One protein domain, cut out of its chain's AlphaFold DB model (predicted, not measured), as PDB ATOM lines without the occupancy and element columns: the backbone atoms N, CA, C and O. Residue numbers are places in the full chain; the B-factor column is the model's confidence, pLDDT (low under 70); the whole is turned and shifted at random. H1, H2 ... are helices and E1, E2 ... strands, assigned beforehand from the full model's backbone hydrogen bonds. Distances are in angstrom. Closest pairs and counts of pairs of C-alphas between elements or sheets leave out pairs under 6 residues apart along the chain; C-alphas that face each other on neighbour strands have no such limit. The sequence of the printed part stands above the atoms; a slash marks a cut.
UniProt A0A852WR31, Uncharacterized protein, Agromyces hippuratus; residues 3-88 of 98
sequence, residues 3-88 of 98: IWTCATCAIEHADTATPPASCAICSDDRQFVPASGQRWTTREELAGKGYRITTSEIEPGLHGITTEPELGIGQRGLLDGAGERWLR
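Overview. This is residues 3 to 88 of the 98 residues of an uncharacterized protein of Agromyces hippuratus (UniProt A0A852WR31). The model has two lobes set end to end, each holding a small sheet of three strands. One is a long hairpin of E4 and E5 with the shorter E6 along E5, and the other is a smaller sheet, E2, E1 and E3, with the short helix H1 at its rim and a long loop, residues 17 to 39, between E2 and E3. The printed part has 86 residues, with one named helix and six named strands in the order E1 E2 E3 H1 E4 E5 E6; both sheets are antiparallel, in the orders E2 - E1 - E3 and E4 - E5 - E6. The class is mostly strand, with under half of the residues in named elements. The whole is only just loose, close to compact, with a radius of gyration of the C-alphas of 14.5 A and spans of 42 by 31 by 24 A.

Arrangement. Begin at E4, residues 52 to 59, E5, residues 62 to 68, and E6, residues 77 to 80, a meander, each strand the antiparallel neighbour of the one before. E4 and E5 form a hairpin at 152 degrees; look for N 54 and O 66, within hydrogen-bond range at 2.8 A. E5 and E6 form another at 154 degrees, with N 63 and O 79 at 2.8 A. Residues 78 to 79 of E6 also pair, antiparallel, with residues 86 to 87. In the other sheet, E1, residues 3 to 6, is the inner strand. It forms a hairpin with E2, residues 12 to 16, at 142 degrees, with N 13 and O 4 at 2.8 A. E3, residues 40 to 42, an edge strand, is also an antiparallel neighbour of E1, at 138 degrees, with N 5 and O 41 at 2.9 A. H1, residues 43 to 48, only grazes this sheet; the closest C-alphas of E1 and H1 are those of Ile 3 and Arg 43, 7.4 A apart. In H1 every O i to N i+4 pair is within hydrogen-bond range. H1 is not on the sheet of E4, E5 and E6, and E1 and E5, for instance, are apart.

Along the chain. Find C-alpha 52 at (187.228, 121.905, 106.015); from there E4 runs 21.9 A to C-alpha 59 at (203.723, 107.692, 108.039). E5 spans 19.0 A, E2 11.3 A, E6 10.3 A, E1 10.1 A, H1 8.5 A and E3 7.1 A. E1 begins at C-alpha 3, (176.269, 121.103, 118.326), and E6 ends at C-alpha 80, (195.855, 104.173, 111.825).

Size, cuts and confidence. The two C-alphas farthest apart, those of Ala 21 and Pro 60, are 42.6 A apart. The printed part has no cut. The link from E2 to E3 is long, with 23 residues. The mean pLDDT of the printed part is 89.3; look at residues 82 to 88 for values under 70.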
ATOM      1  N   ILE A   3     174.991 121.475 117.700       93.38
ATOM      2  CA  ILE A   3     176.269 121.103 118.326       93.38
ATOM      3  C   ILE A   3     177.140 122.358 118.392       93.38
ATOM      4  O   ILE A   3     177.491 122.937 117.361       93.38
ATOM      5  N   TRP A   4     177.474 122.783 119.609       96.19
ATOM      6  CA  TRP A   4     178.290 123.973 119.846       96.19
ATOM      7  C   TRP A   4     179.765 123.609 119.951       96.19
ATOM      8  O   TRP A   4     180.151 122.767 120.760       96.19
ATOM      9  N   THR A   5     180.603 124.293 119.183       96.06
ATOM     10  CA  THR A   5     182.058 124.140 119.226       96.06
ATOM     11  C   THR A   5     182.672 125.358 119.901       96.06
ATOM     12  O   THR A   5     182.373 126.500 119.544       96.06
ATOM     13  N   CYS A   6     183.558 125.152 120.876       96.06
ATOM     14  CA  CYS A   6     184.333 126.256 121.431       96.06
ATOM     15  C   CYS A   6     185.403 126.671 120.414       96.06
ATOM     16  O   CYS A   6     186.361 125.941 120.202       96.06
ATOM     17  N   ALA A   7     185.306 127.854 119.813       94.88
ATOM     18  CA  ALA A   7     186.273 128.320 118.813       94.88
ATOM     19  C   ALA A   7     187.690 128.559 119.383       94.88
ATOM     20  O   ALA A   7     188.621 128.788 118.618       94.88
ATOM     21  N   THR A   8     187.853 128.521 120.709       94.56
ATOM     22  CA  THR A   8     189.136 128.723 121.399       94.56
ATOM     23  C   THR A   8     189.934 127.432 121.567       94.56
ATOM     24  O   THR A   8     191.145 127.454 121.398       94.56
ATOM     25  N   CYS A   9     189.283 126.307 121.875       93.50
ATOM     26  CA  CYS A   9     189.954 125.006 122.045       93.50
ATOM     27  C   CYS A   9     189.439 123.912 121.102       93.50
ATOM     28  O   CYS A   9     189.923 122.790 121.146       93.50
ATOM     29  N   ALA A  10     188.458 124.237 120.261       94.00
ATOM     30  CA  ALA A  10     187.829 123.363 119.278       94.00
ATOM     31  C   ALA A  10     187.160 122.095 119.847       94.00
ATOM     32  O   ALA A  10     186.894 121.164 119.091       94.00
ATOM     33  N   ILE A  11     186.842 122.060 121.149       93.06
ATOM     34  CA  ILE A  11     186.019 120.996 121.741       93.06
ATOM     35  C   ILE A  11     184.542 121.190 121.375       93.06
ATOM     36  O   ILE A  11     184.029 122.316 121.372       93.06
ATOM     37  N   GLU A  12     183.859 120.087 121.085       93.12
ATOM     38  CA  GLU A  12     182.415 120.053 120.865       93.12
ATOM     39  C   GLU A  12     181.660 119.829 122.180       93.12
ATOM     40  O   GLU A  12     182.131 119.150 123.094       93.12
ATOM     41  N   HIS A  13     180.471 120.413 122.267       93.06
ATOM     42  CA  HIS A  13     179.554 120.300 123.393       93.06
ATOM     43  C   HIS A  13     178.235 119.646 122.974       93.06
ATOM     44  O   HIS A  13     177.995 119.374 121.799       93.06
ATOM     45  N   ALA A  14     177.381 119.382 123.966       88.06
ATOM     46  CA  ALA A  14     176.090 118.740 123.772       88.06
ATOM     47  C   ALA A  14     175.216 119.449 122.725       88.06
ATOM     48  O   ALA A  14     175.273 120.668 122.558       88.06
ATOM     49  N   ASP A  15     174.375 118.655 122.064       93.12
ATOM     50  CA  ASP A  15     173.384 119.128 121.106       93.12
ATOM     51  C   ASP A  15     172.255 119.885 121.831       93.12
ATOM     52  O   ASP A  15     171.318 119.282 122.361       93.12
ATOM     53  N   THR A  16     172.353 121.216 121.888       94.75
ATOM     54  CA  THR A  16     171.436 122.093 122.637       94.75
ATOM     55  C   THR A  16     170.997 123.295 121.805       94.75
ATOM     56  O   THR A  16     171.643 123.694 120.838       94.75
ATOM     57  N   ALA A  17     169.858 123.899 122.158       95.00
ATOM     58  CA  ALA A  17     169.339 125.066 121.434       95.00
ATOM     59  C   ALA A  17     170.218 126.321 121.611       95.00
ATOM     60  O   ALA A  17     170.296 127.154 120.713       95.00
ATOM     61  N   THR A  18     170.892 126.445 122.755       95.25
ATOM     62  CA  THR A  18     171.799 127.550 123.098       95.25
ATOM     63  C   THR A  18     173.152 126.999 123.541       95.25
ATOM     64  O   THR A  18     173.180 125.893 124.094       95.25
ATOM     65  N   PRO A  19     174.261 127.740 123.360       94.88
ATOM     66  CA  PRO A  19     175.560 127.284 123.833       94.88
ATOM     67  C   PRO A  19     175.583 127.217 125.367       94.88
ATOM     68  O   PRO A  19     174.822 127.934 126.025       94.88
ATOM     69  N   PRO A  20     176.460 126.393 125.965       94.50
ATOM     70  CA  PRO A  20     176.641 126.403 127.408       94.50
ATOM     71  C   PRO A  20     177.266 127.729 127.868       94.50
ATOM     72  O   PRO A  20     177.946 128.424 127.108       94.50
ATOM     73  N   ALA A  21     177.047 128.075 129.139       95.06
ATOM     74  CA  ALA A  21     177.528 129.333 129.715       95.06
ATOM     75  C   ALA A  21     179.061 129.462 129.653       95.06
ATOM     76  O   ALA A  21     179.582 130.546 129.398       95.06
ATOM     77  N   SER A  22     179.775 128.350 129.836       95.06
ATOM     78  CA  SER A  22     181.226 128.274 129.700       95.06
ATOM     79  C   SER A  22     181.666 126.958 129.055       95.06
ATOM     80  O   SER A  22     180.937 125.965 129.041       95.06
ATOM     81  N   CYS A  23     182.863 126.961 128.471       95.69
ATOM     82  CA  CYS A  23     183.512 125.754 127.984       95.69
ATOM     83  C   CYS A  23     184.265 125.120 129.155       95.69
ATOM     84  O   CYS A  23     185.147 125.756 129.729       95.69
ATOM     85  N   ALA A  24     183.939 123.872 129.502       92.88
ATOM     86  CA  ALA A  24     184.565 123.171 130.624       92.88
ATOM     87  C   ALA A  24     186.087 123.031 130.450       92.88
ATOM     88  O   ALA A  24     186.819 123.185 131.419       92.88
ATOM     89  N   ILE A  25     186.562 122.823 129.214       93.50
ATOM     90  CA  ILE A  25     187.997 122.734 128.909       93.50
ATOM     91  C   ILE A  25     188.684 124.088 129.087       93.50
ATOM     92  O   ILE A  25     189.720 124.160 129.726       93.50
ATOM     93  N   CYS A  26     188.108 125.179 128.573       94.38
ATOM     94  CA  CYS A  26     188.676 126.519 128.770       94.38
ATOM     95  C   CYS A  26     188.522 127.048 130.202       94.38
ATOM     96  O   CYS A  26     189.179 128.021 130.549       94.38
ATOM     97  N   SER A  27     187.634 126.456 131.003       94.50
ATOM     98  CA  SER A  27     187.473 126.795 132.422       94.50
ATOM     99  C   SER A  27     188.460 126.038 133.316       94.50
ATOM    100  O   SER A  27     188.571 126.362 134.494       94.50
ATOM    101  N   ASP A  28     189.147 125.028 132.777       92.75
ATOM    102  CA  ASP A  28     190.246 124.343 133.450       92.75
ATOM    103  C   ASP A  28     191.467 125.275 133.488       92.75
ATOM    104  O   ASP A  28     191.858 125.850 132.470       92.75
ATOM    105  N   ASP A  29     192.069 125.439 134.663       89.44
ATOM    106  CA  ASP A  29     193.175 126.372 134.910       89.44
ATOM    107  C   ASP A  29     194.461 126.012 134.155       89.44
ATOM    108  O   ASP A  29     195.327 126.865 133.942       89.44
ATOM    109  N   ARG A  30     194.580 124.761 133.705       89.25
ATOM    110  CA  ARG A  30     195.704 124.294 132.887       89.25
ATOM    111  C   ARG A  30     195.566 124.717 131.432       89.25
ATOM    112  O   ARG A  30     196.546 124.650 130.687       89.25
ATOM    113  N   GLN A  31     194.368 125.108 130.999       89.25
ATOM    114  CA  GLN A  31     194.120 125.465 129.614       89.25
ATOM    115  C   GLN A  31     194.559 126.902 129.336       89.25
ATOM    116  O   GLN A  31     194.120 127.857 129.974       89.25
ATOM    117  N   PHE A  32     195.375 127.078 128.296       85.88
ATOM    118  CA  PHE A  32     195.637 128.409 127.765       85.88
ATOM    119  C   PHE A  32     194.366 128.978 127.117       85.88
ATOM    120  O   PHE A  32     193.775 128.359 126.224       85.88
ATOM    121  N   VAL A  33     193.978 130.181 127.542       89.44
ATOM    122  CA  VAL A  33     192.863 130.951 126.981       89.44
ATOM    123  C   VAL A  33     193.383 132.340 126.600       89.44
ATOM    124  O   VAL A  33     193.983 133.018 127.434       89.44
ATOM    125  N   PRO A  34     193.177 132.802 125.353       87.25
ATOM    126  CA  PRO A  34     193.595 134.136 124.942       87.25
ATOM    127  C   PRO A  34     192.812 135.210 125.710       87.25
ATOM    128  O   PRO A  34     191.680 134.983 126.126       87.25
ATOM    129  N   ALA A  35     193.359 136.426 125.809       90.19
ATOM    130  CA  ALA A  35     192.716 137.545 126.517       90.19
ATOM    131  C   ALA A  35     191.305 137.896 125.995       90.19
ATOM    132  O   ALA A  35     190.484 138.443 126.720       90.19
ATOM    133  N   SER A  36     191.011 137.551 124.738       88.56
ATOM    134  CA  SER A  36     189.682 137.701 124.131       88.56
ATOM    135  C   SER A  36     188.659 136.650 124.595       88.56
ATOM    136  O   SER A  36     187.519 136.663 124.128       88.56
ATOM    137  N   GLY A  37     189.059 135.747 125.492       90.75
ATOM    138  CA  GLY A  37     188.215 134.751 126.132       90.75
ATOM    139  C   GLY A  37     187.811 133.582 125.236       90.75
ATOM    140  O   GLY A  37     188.332 133.365 124.135       90.75
ATOM    141  N   GLN A  38     186.854 132.807 125.744       92.88
ATOM    142  CA  GLN A  38     186.200 131.741 124.997       92.88
ATOM    143  C   GLN A  38     185.137 132.288 124.040       92.88
ATOM    144  O   GLN A  38     184.440 133.255 124.343       92.88
ATOM    145  N   ARG A  39     184.980 131.630 122.892       94.88
ATOM    146  CA  ARG A  39     183.933 131.929 121.907       94.88
ATOM    147  C   ARG A  39     183.243 130.653 121.458       94.88
ATOM    148  O   ARG A  39     183.855 129.587 121.466       94.88
ATOM    149  N   TRP A  40     181.994 130.784 121.039       96.19
ATOM    150  CA  TRP A  40     181.199 129.698 120.481       96.19
ATOM    151  C   TRP A  40     181.100 129.833 118.969       96.19
ATOM    152  O   TRP A  40     181.101 130.942 118.438       96.19
ATOM    153  N   THR A  41     181.034 128.695 118.293       96.50
ATOM    154  CA  THR A  41     180.706 128.595 116.876       96.50
ATOM    155  C   THR A  41     179.957 127.291 116.615       96.50
ATOM    156  O   THR A  41     179.770 126.483 117.531       96.50
ATOM    157  N   THR A  42     179.517 127.085 115.380       95.31
ATOM    158  CA  THR A  42     178.807 125.878 114.947       95.31
ATOM    159  C   THR A  42     179.453 125.306 113.693       95.31
ATOM    160  O   THR A  42     180.211 125.986 112.993       95.31
ATOM    161  N   ARG A  43     179.117 124.059 113.356       93.44
ATOM    162  CA  ARG A  43     179.564 123.443 112.102       93.44
ATOM    163  C   ARG A  43     179.116 124.253 110.881       93.44
ATOM    164  O   ARG A  43     179.892 124.408 109.944       93.44
ATOM    165  N   GLU A  44     177.894 124.780 110.890       94.50
ATOM    166  CA  GLU A  44     177.348 125.605 109.808       94.50
ATOM    167  C   GLU A  44     178.130 126.911 109.635       94.50
ATOM    168  O   GLU A  44     178.478 127.275 108.511       94.50
ATOM    169  N   GLU A  45     178.458 127.600 110.730       96.75
ATOM    170  CA  GLU A  45     179.257 128.829 110.683       96.75
ATOM    171  C   GLU A  45     180.681 128.571 110.186       96.75
ATOM    172  O   GLU A  45     181.218 129.354 109.400       96.75
ATOM    173  N   LEU A  46     181.299 127.480 110.643       96.19
ATOM    174  CA  LEU A  46     182.633 127.070 110.214       96.19
ATOM    175  C   LEU A  46     182.647 126.725 108.723       96.19
ATOM    176  O   LEU A  46     183.483 127.245 107.982       96.19
ATOM    177  N   ALA A  47     181.680 125.931 108.259       95.19
ATOM    178  CA  ALA A  47     181.526 125.607 106.845       95.19
ATOM    179  C   ALA A  47     181.292 126.869 105.997       95.19
ATOM    180  O   ALA A  47     181.927 127.036 104.958       95.19
ATOM    181  N   GLY A  48     180.454 127.800 106.467       97.56
ATOM    182  CA  GLY A  48     180.215 129.088 105.805       97.56
ATOM    183  C   GLY A  48     181.461 129.977 105.712       97.56
ATOM    184  O   GLY A  48     181.585 130.773 104.786       97.56
ATOM    185  N   LYS A  49     182.417 129.809 106.633       97.25
ATOM    186  CA  LYS A  49     183.740 130.459 106.611       97.25
ATOM    187  C   LYS A  49     184.788 129.679 105.805       97.25
ATOM    188  O   LYS A  49     185.940 130.103 105.753       97.25
ATOM    189  N   GLY A  50     184.414 128.555 105.192       97.19
ATOM    190  CA  GLY A  50     185.299 127.732 104.368       97.19
ATOM    191  C   GLY A  50     186.203 126.776 105.148       97.19
ATOM    192  O   GLY A  50     187.167 126.272 104.575       97.19
ATOM    193  N   TYR A  51     185.915 126.516 106.429       96.69
ATOM    194  CA  TYR A  51     186.639 125.499 107.190       96.69
ATOM    195  C   TYR A  51     186.312 124.111 106.640       96.69
ATOM    196  O   TYR A  51     185.148 123.774 106.405       96.69
ATOM    197  N   ARG A  52     187.343 123.288 106.479       95.88
ATOM    198  CA  ARG A  52     187.228 121.905 106.015       95.88
ATOM    199  C   ARG A  52     188.167 121.000 106.787       95.88
ATOM    200  O   ARG A  52     189.235 121.426 107.215       95.88
ATOM    201  N   ILE A  53     187.774 119.742 106.921       94.31
ATOM    202  CA  ILE A  53     188.662 118.703 107.430       94.31
ATOM    203  C   ILE A  53     189.592 118.278 106.294       94.31
ATOM    204  O   ILE A  53     189.144 118.048 105.169       94.31
ATOM    205  N   THR A  54     190.880 118.174 106.589       94.31
ATOM    206  CA  THR A  54     191.891 117.610 105.705       94.31
ATOM    207  C   THR A  54     192.517 116.380 106.311       94.31
ATOM    208  O   THR A  54     192.630 116.249 107.528       94.31
ATOM    209  N   THR A  55     192.921 115.473 105.431       93.94
ATOM    210  CA  THR A  55     193.615 114.248 105.796       93.94
ATOM    211  C   THR A  55     194.912 114.153 105.016       93.94
ATOM    212  O   THR A  55     194.902 114.294 103.791       93.94
ATOM    213  N   SER A  56     196.015 113.884 105.700       92.81
ATOM    214  CA  SER A  56     197.321 113.662 105.078       92.81
ATOM    215  C   SER A  56     198.005 112.462 105.714       92.81
ATOM    216  O   SER A  56     197.909 112.244 106.918       92.81
ATOM    217  N   GLU A  57     198.659 111.635 104.904       93.25
ATOM    218  CA  GLU A  57     199.486 110.545 105.420       93.25
ATOM    219  C   GLU A  57     200.762 111.130 106.042       93.25
ATOM    220  O   GLU A  57     201.454 111.930 105.408       93.25
ATOM    221  N   ILE A  58     201.034 110.781 107.302       92.69
ATOM    222  CA  ILE A  58     202.221 111.233 108.048       92.69
ATOM    223  C   ILE A  58     203.304 110.153 108.004       92.69
ATOM    224  O   ILE A  58     204.481 110.461 107.827       92.69
ATOM    225  N   GLU A  59     202.893 108.893 108.142       91.12
ATOM    226  CA  GLU A  59     203.723 107.692 108.039       91.12
ATOM    227  C   GLU A  59     202.908 106.602 107.326       91.12
ATOM    228  O   GLU A  59     201.680 106.706 107.315       91.12
ATOM    229  N   PRO A  60     203.540 105.559 106.750       91.38
ATOM    230  CA  PRO A  60     202.818 104.488 106.069       91.38
ATOM    231  C   PRO A  60     201.684 103.902 106.923       91.38
ATOM    232  O   PRO A  60     201.932 103.262 107.946       91.38
ATOM    233  N   GLY A  61     200.438 104.126 106.498       87.94
ATOM    234  CA  GLY A  61     199.240 103.661 107.207       87.94
ATOM    235  C   GLY A  61     198.820 104.491 108.429       87.94
ATOM    236  O   GLY A  61     197.929 104.053 109.159       87.94
ATOM    237  N   LEU A  62     199.416 105.667 108.650       89.00
ATOM    238  CA  LEU A  62     199.050 106.631 109.691       89.00
ATOM    239  C   LEU A  62     198.676 107.978 109.062       89.00
ATOM    240  O   LEU A  62     199.517 108.685 108.500       89.00
ATOM    241  N   HIS A  63     197.422 108.380 109.231       91.75
ATOM    242  CA  HIS A  63     196.896 109.633 108.704       91.75
ATOM    243  C   HIS A  63     196.666 110.664 109.807       91.75
ATOM    244  O   HIS A  63     196.077 110.377 110.848       91.75
ATOM    245  N   GLY A  64     197.094 111.895 109.547       93.56
ATOM    246  CA  GLY A  64     196.701 113.076 110.294       93.56
ATOM    247  C   GLY A  64     195.389 113.632 109.773       93.56
ATOM    248  O   GLY A  64     195.215 113.767 108.567       93.56
ATOM    249  N   ILE A  65     194.497 113.994 110.686       93.44
ATOM    250  CA  ILE A  65     193.224 114.656 110.414       93.44
ATOM    251  C   ILE A  65     193.282 116.041 111.051       93.44
ATOM    252  O   ILE A  65     193.428 116.161 112.266       93.44
ATOM    253  N   THR A  66     193.178 117.090 110.251       93.88
ATOM    254  CA  THR A  66     193.247 118.485 110.709       93.88
ATOM    255  C   THR A  66     192.089 119.298 110.163       93.88
ATOM    256  O   THR A  66     191.421 118.878 109.225       93.88
ATOM    257  N   THR A  67     191.871 120.484 110.723       94.69
ATOM    258  CA  THR A  67     190.970 121.483 110.142       94.69
ATOM    259  C   THR A  67     191.791 122.561 109.437       94.69
ATOM    260  O   THR A  67     192.796 123.022 109.976       94.69
ATOM    261  N   GLU A  68     191.360 122.969 108.246       95.38
ATOM    262  CA  GLU A  68     191.915 124.092 107.487       95.38
ATOM    263  C   GLU A  68     190.809 125.115 107.182       95.38
ATOM    264  O   GLU A  68     189.844 124.752 106.501       95.38
ATOM    265  N   PRO A  69     190.927 126.386 107.621       95.12
ATOM    266  CA  PRO A  69     191.979 126.941 108.485       95.12
ATOM    267  C   PRO A  69     192.041 126.312 109.888       95.12
ATOM    268  O   PRO A  69     191.128 125.593 110.292       95.12
ATOM    269  N   GLU A  70     193.116 126.602 110.629       93.25
ATOM    270  CA  GLU A  70     193.290 126.119 112.002       93.25
ATOM    271  C   GLU A  70     192.133 126.585 112.900       93.25
ATOM    272  O   GLU A  70     191.760 127.760 112.902       93.25
ATOM    273  N   LEU A  71     191.561 125.653 113.665       92.81
ATOM    274  CA  LEU A  71     190.491 125.922 114.619       92.81
ATOM    275  C   LEU A  71     190.982 125.674 116.046       92.81
ATOM    276  O   LEU A  71     191.619 124.658 116.325       92.81
ATOM    277  N   GLY A  72     190.618 126.567 116.966       91.69
ATOM    278  CA  GLY A  72     190.981 126.447 118.373       91.69
ATOM    279  C   GLY A  72     192.490 126.424 118.575       91.69
ATOM    280  O   GLY A  72     193.179 127.354 118.173       91.69
ATOM    281  N   ILE A  73     192.987 125.357 119.199       89.75
ATOM    282  CA  ILE A  73     194.421 125.153 119.456       89.75
ATOM    283  C   ILE A  73     195.131 124.382 118.332       89.75
ATOM    284  O   ILE A  73     196.275 123.971 118.511       89.75
ATOM    285  N   GLY A  74     194.440 124.113 117.220       90.12
ATOM    286  CA  GLY A  74     195.004 123.392 116.082       90.12
ATOM    287  C   GLY A  74     195.244 121.909 116.336       90.12
ATOM    288  O   GLY A  74     196.234 121.358 115.850       90.12
ATOM    289  N   GLN A  75     194.362 121.240 117.093       87.81
ATOM    290  CA  GLN A  75     194.522 119.803 117.301       87.81
ATOM    291  C   GLN A  75     194.477 119.026 115.978       87.81
ATOM    292  O   GLN A  75     193.722 119.341 115.055       87.81
ATOM    293  N   ARG A  76     195.271 117.959 115.922       91.75
ATOM    294  CA  ARG A  76     195.325 117.013 114.811       91.75
ATOM    295  C   ARG A  76     194.884 115.654 115.313       91.75
ATOM    296  O   ARG A  76     195.531 115.142 116.202       91.75
ATOM    297  N   GLY A  77     193.841 115.049 114.763       90.56
ATOM    298  CA  GLY A  77     193.537 113.637 115.017       90.56
ATOM    299  C   GLY A  77     194.537 112.724 114.307       90.56
ATOM    300  O   GLY A  77     195.050 113.090 113.253       90.56
ATOM    301  N   LEU A  78     194.810 111.544 114.861       91.25
ATOM    302  CA  LEU A  78     195.612 110.509 114.206       91.25
ATOM    303  C   LEU A  78     194.767 109.247 114.021       91.25
ATOM    304  O   LEU A  78     194.105 108.799 114.959       91.25
ATOM    305  N   LEU A  79     194.800 108.696 112.811       86.62
ATOM    306  CA  LEU A  79     194.065 107.500 112.414       86.62
ATOM    307  C   LEU A  79     195.038 106.486 111.811       86.62
ATOM    308  O   LEU A  79     195.686 106.791 110.809       86.62
ATOM    309  N   ASP A  80     195.126 105.297 112.405       86.00
ATOM    310  CA  ASP A  80     195.855 104.173 111.825       86.00
ATOM    311  C   ASP A  80     194.934 103.289 110.964       86.00
ATOM    312  O   ASP A  80     193.724 103.186 111.176       86.00
ATOM    313  N   GLY A  81     195.507 102.662 109.936       71.44
ATOM    314  CA  GLY A  81     194.799 101.730 109.050       71.44
ATOM    315  C   GLY A  81     194.500 100.364 109.684       71.44
ATOM    316  O   GLY A  81     193.848  99.526 109.059       71.44
ATOM    317  N   ALA A  82     194.958 100.118 110.915       63.44
ATOM    318  CA  ALA A  82     194.660  98.918 111.691       63.44
ATOM    319  C   ALA A  82     193.282  99.082 112.352       63.44
ATOM    320  O   ALA A  82     193.174  99.319 113.550       63.44
ATOM    321  N   GLY A  83     192.239  99.040 111.518       50.56
ATOM    322  CA  GLY A  83     190.881  99.492 111.814       50.56
ATOM    323  C   GLY A  83     190.362  99.195 113.217       50.56
ATOM    324  O   GLY A  83     189.856  98.104 113.429       50.56
ATOM    325  N   GLU A  84     190.445 100.207 114.099       44.41
ATOM    326  CA  GLU A  84     189.623 100.470 115.306       44.41
ATOM    327  C   GLU A  84     190.380 101.214 116.434       44.41
ATOM    328  O   GLU A  84     189.941 101.194 117.589       44.41
ATOM    329  N   ARG A  85     191.485 101.936 116.163       48.34
ATOM    330  CA  ARG A  85     192.165 102.717 117.214       48.34
ATOM    331  C   ARG A  85     192.366 104.193 116.873       48.34
ATOM    332  O   ARG A  85     193.261 104.593 116.143       48.34
ATOM    333  N   TRP A  86     191.585 105.043 117.540       47.75
ATOM    334  CA  TRP A  86     191.909 106.464 117.665       47.75
ATOM    335  C   TRP A  86     193.145 106.618 118.551       47.75
ATOM    336  O   TRP A  86     193.074 106.454 119.775       47.75
ATOM    337  N   LEU A  87     194.282 106.965 117.954       52.47
ATOM    338  CA  LEU A  87     195.393 107.507 118.723       52.47
ATOM    339  C   LEU A  87     194.980 108.923 119.145       52.47
ATOM    340  O   LEU A  87     194.861 109.823 118.314       52.47
ATOM    341  N   ARG A  88     194.706 109.129 120.443       48.50
ATOM    342  CA  ARG A  88     194.554 110.486 120.989       48.50
ATOM    343  C   ARG A  88     195.861 111.221 120.720       48.50
ATOM    344  O   ARG A  88     196.886 110.873 121.298       48.50
TER     345      ARG A  88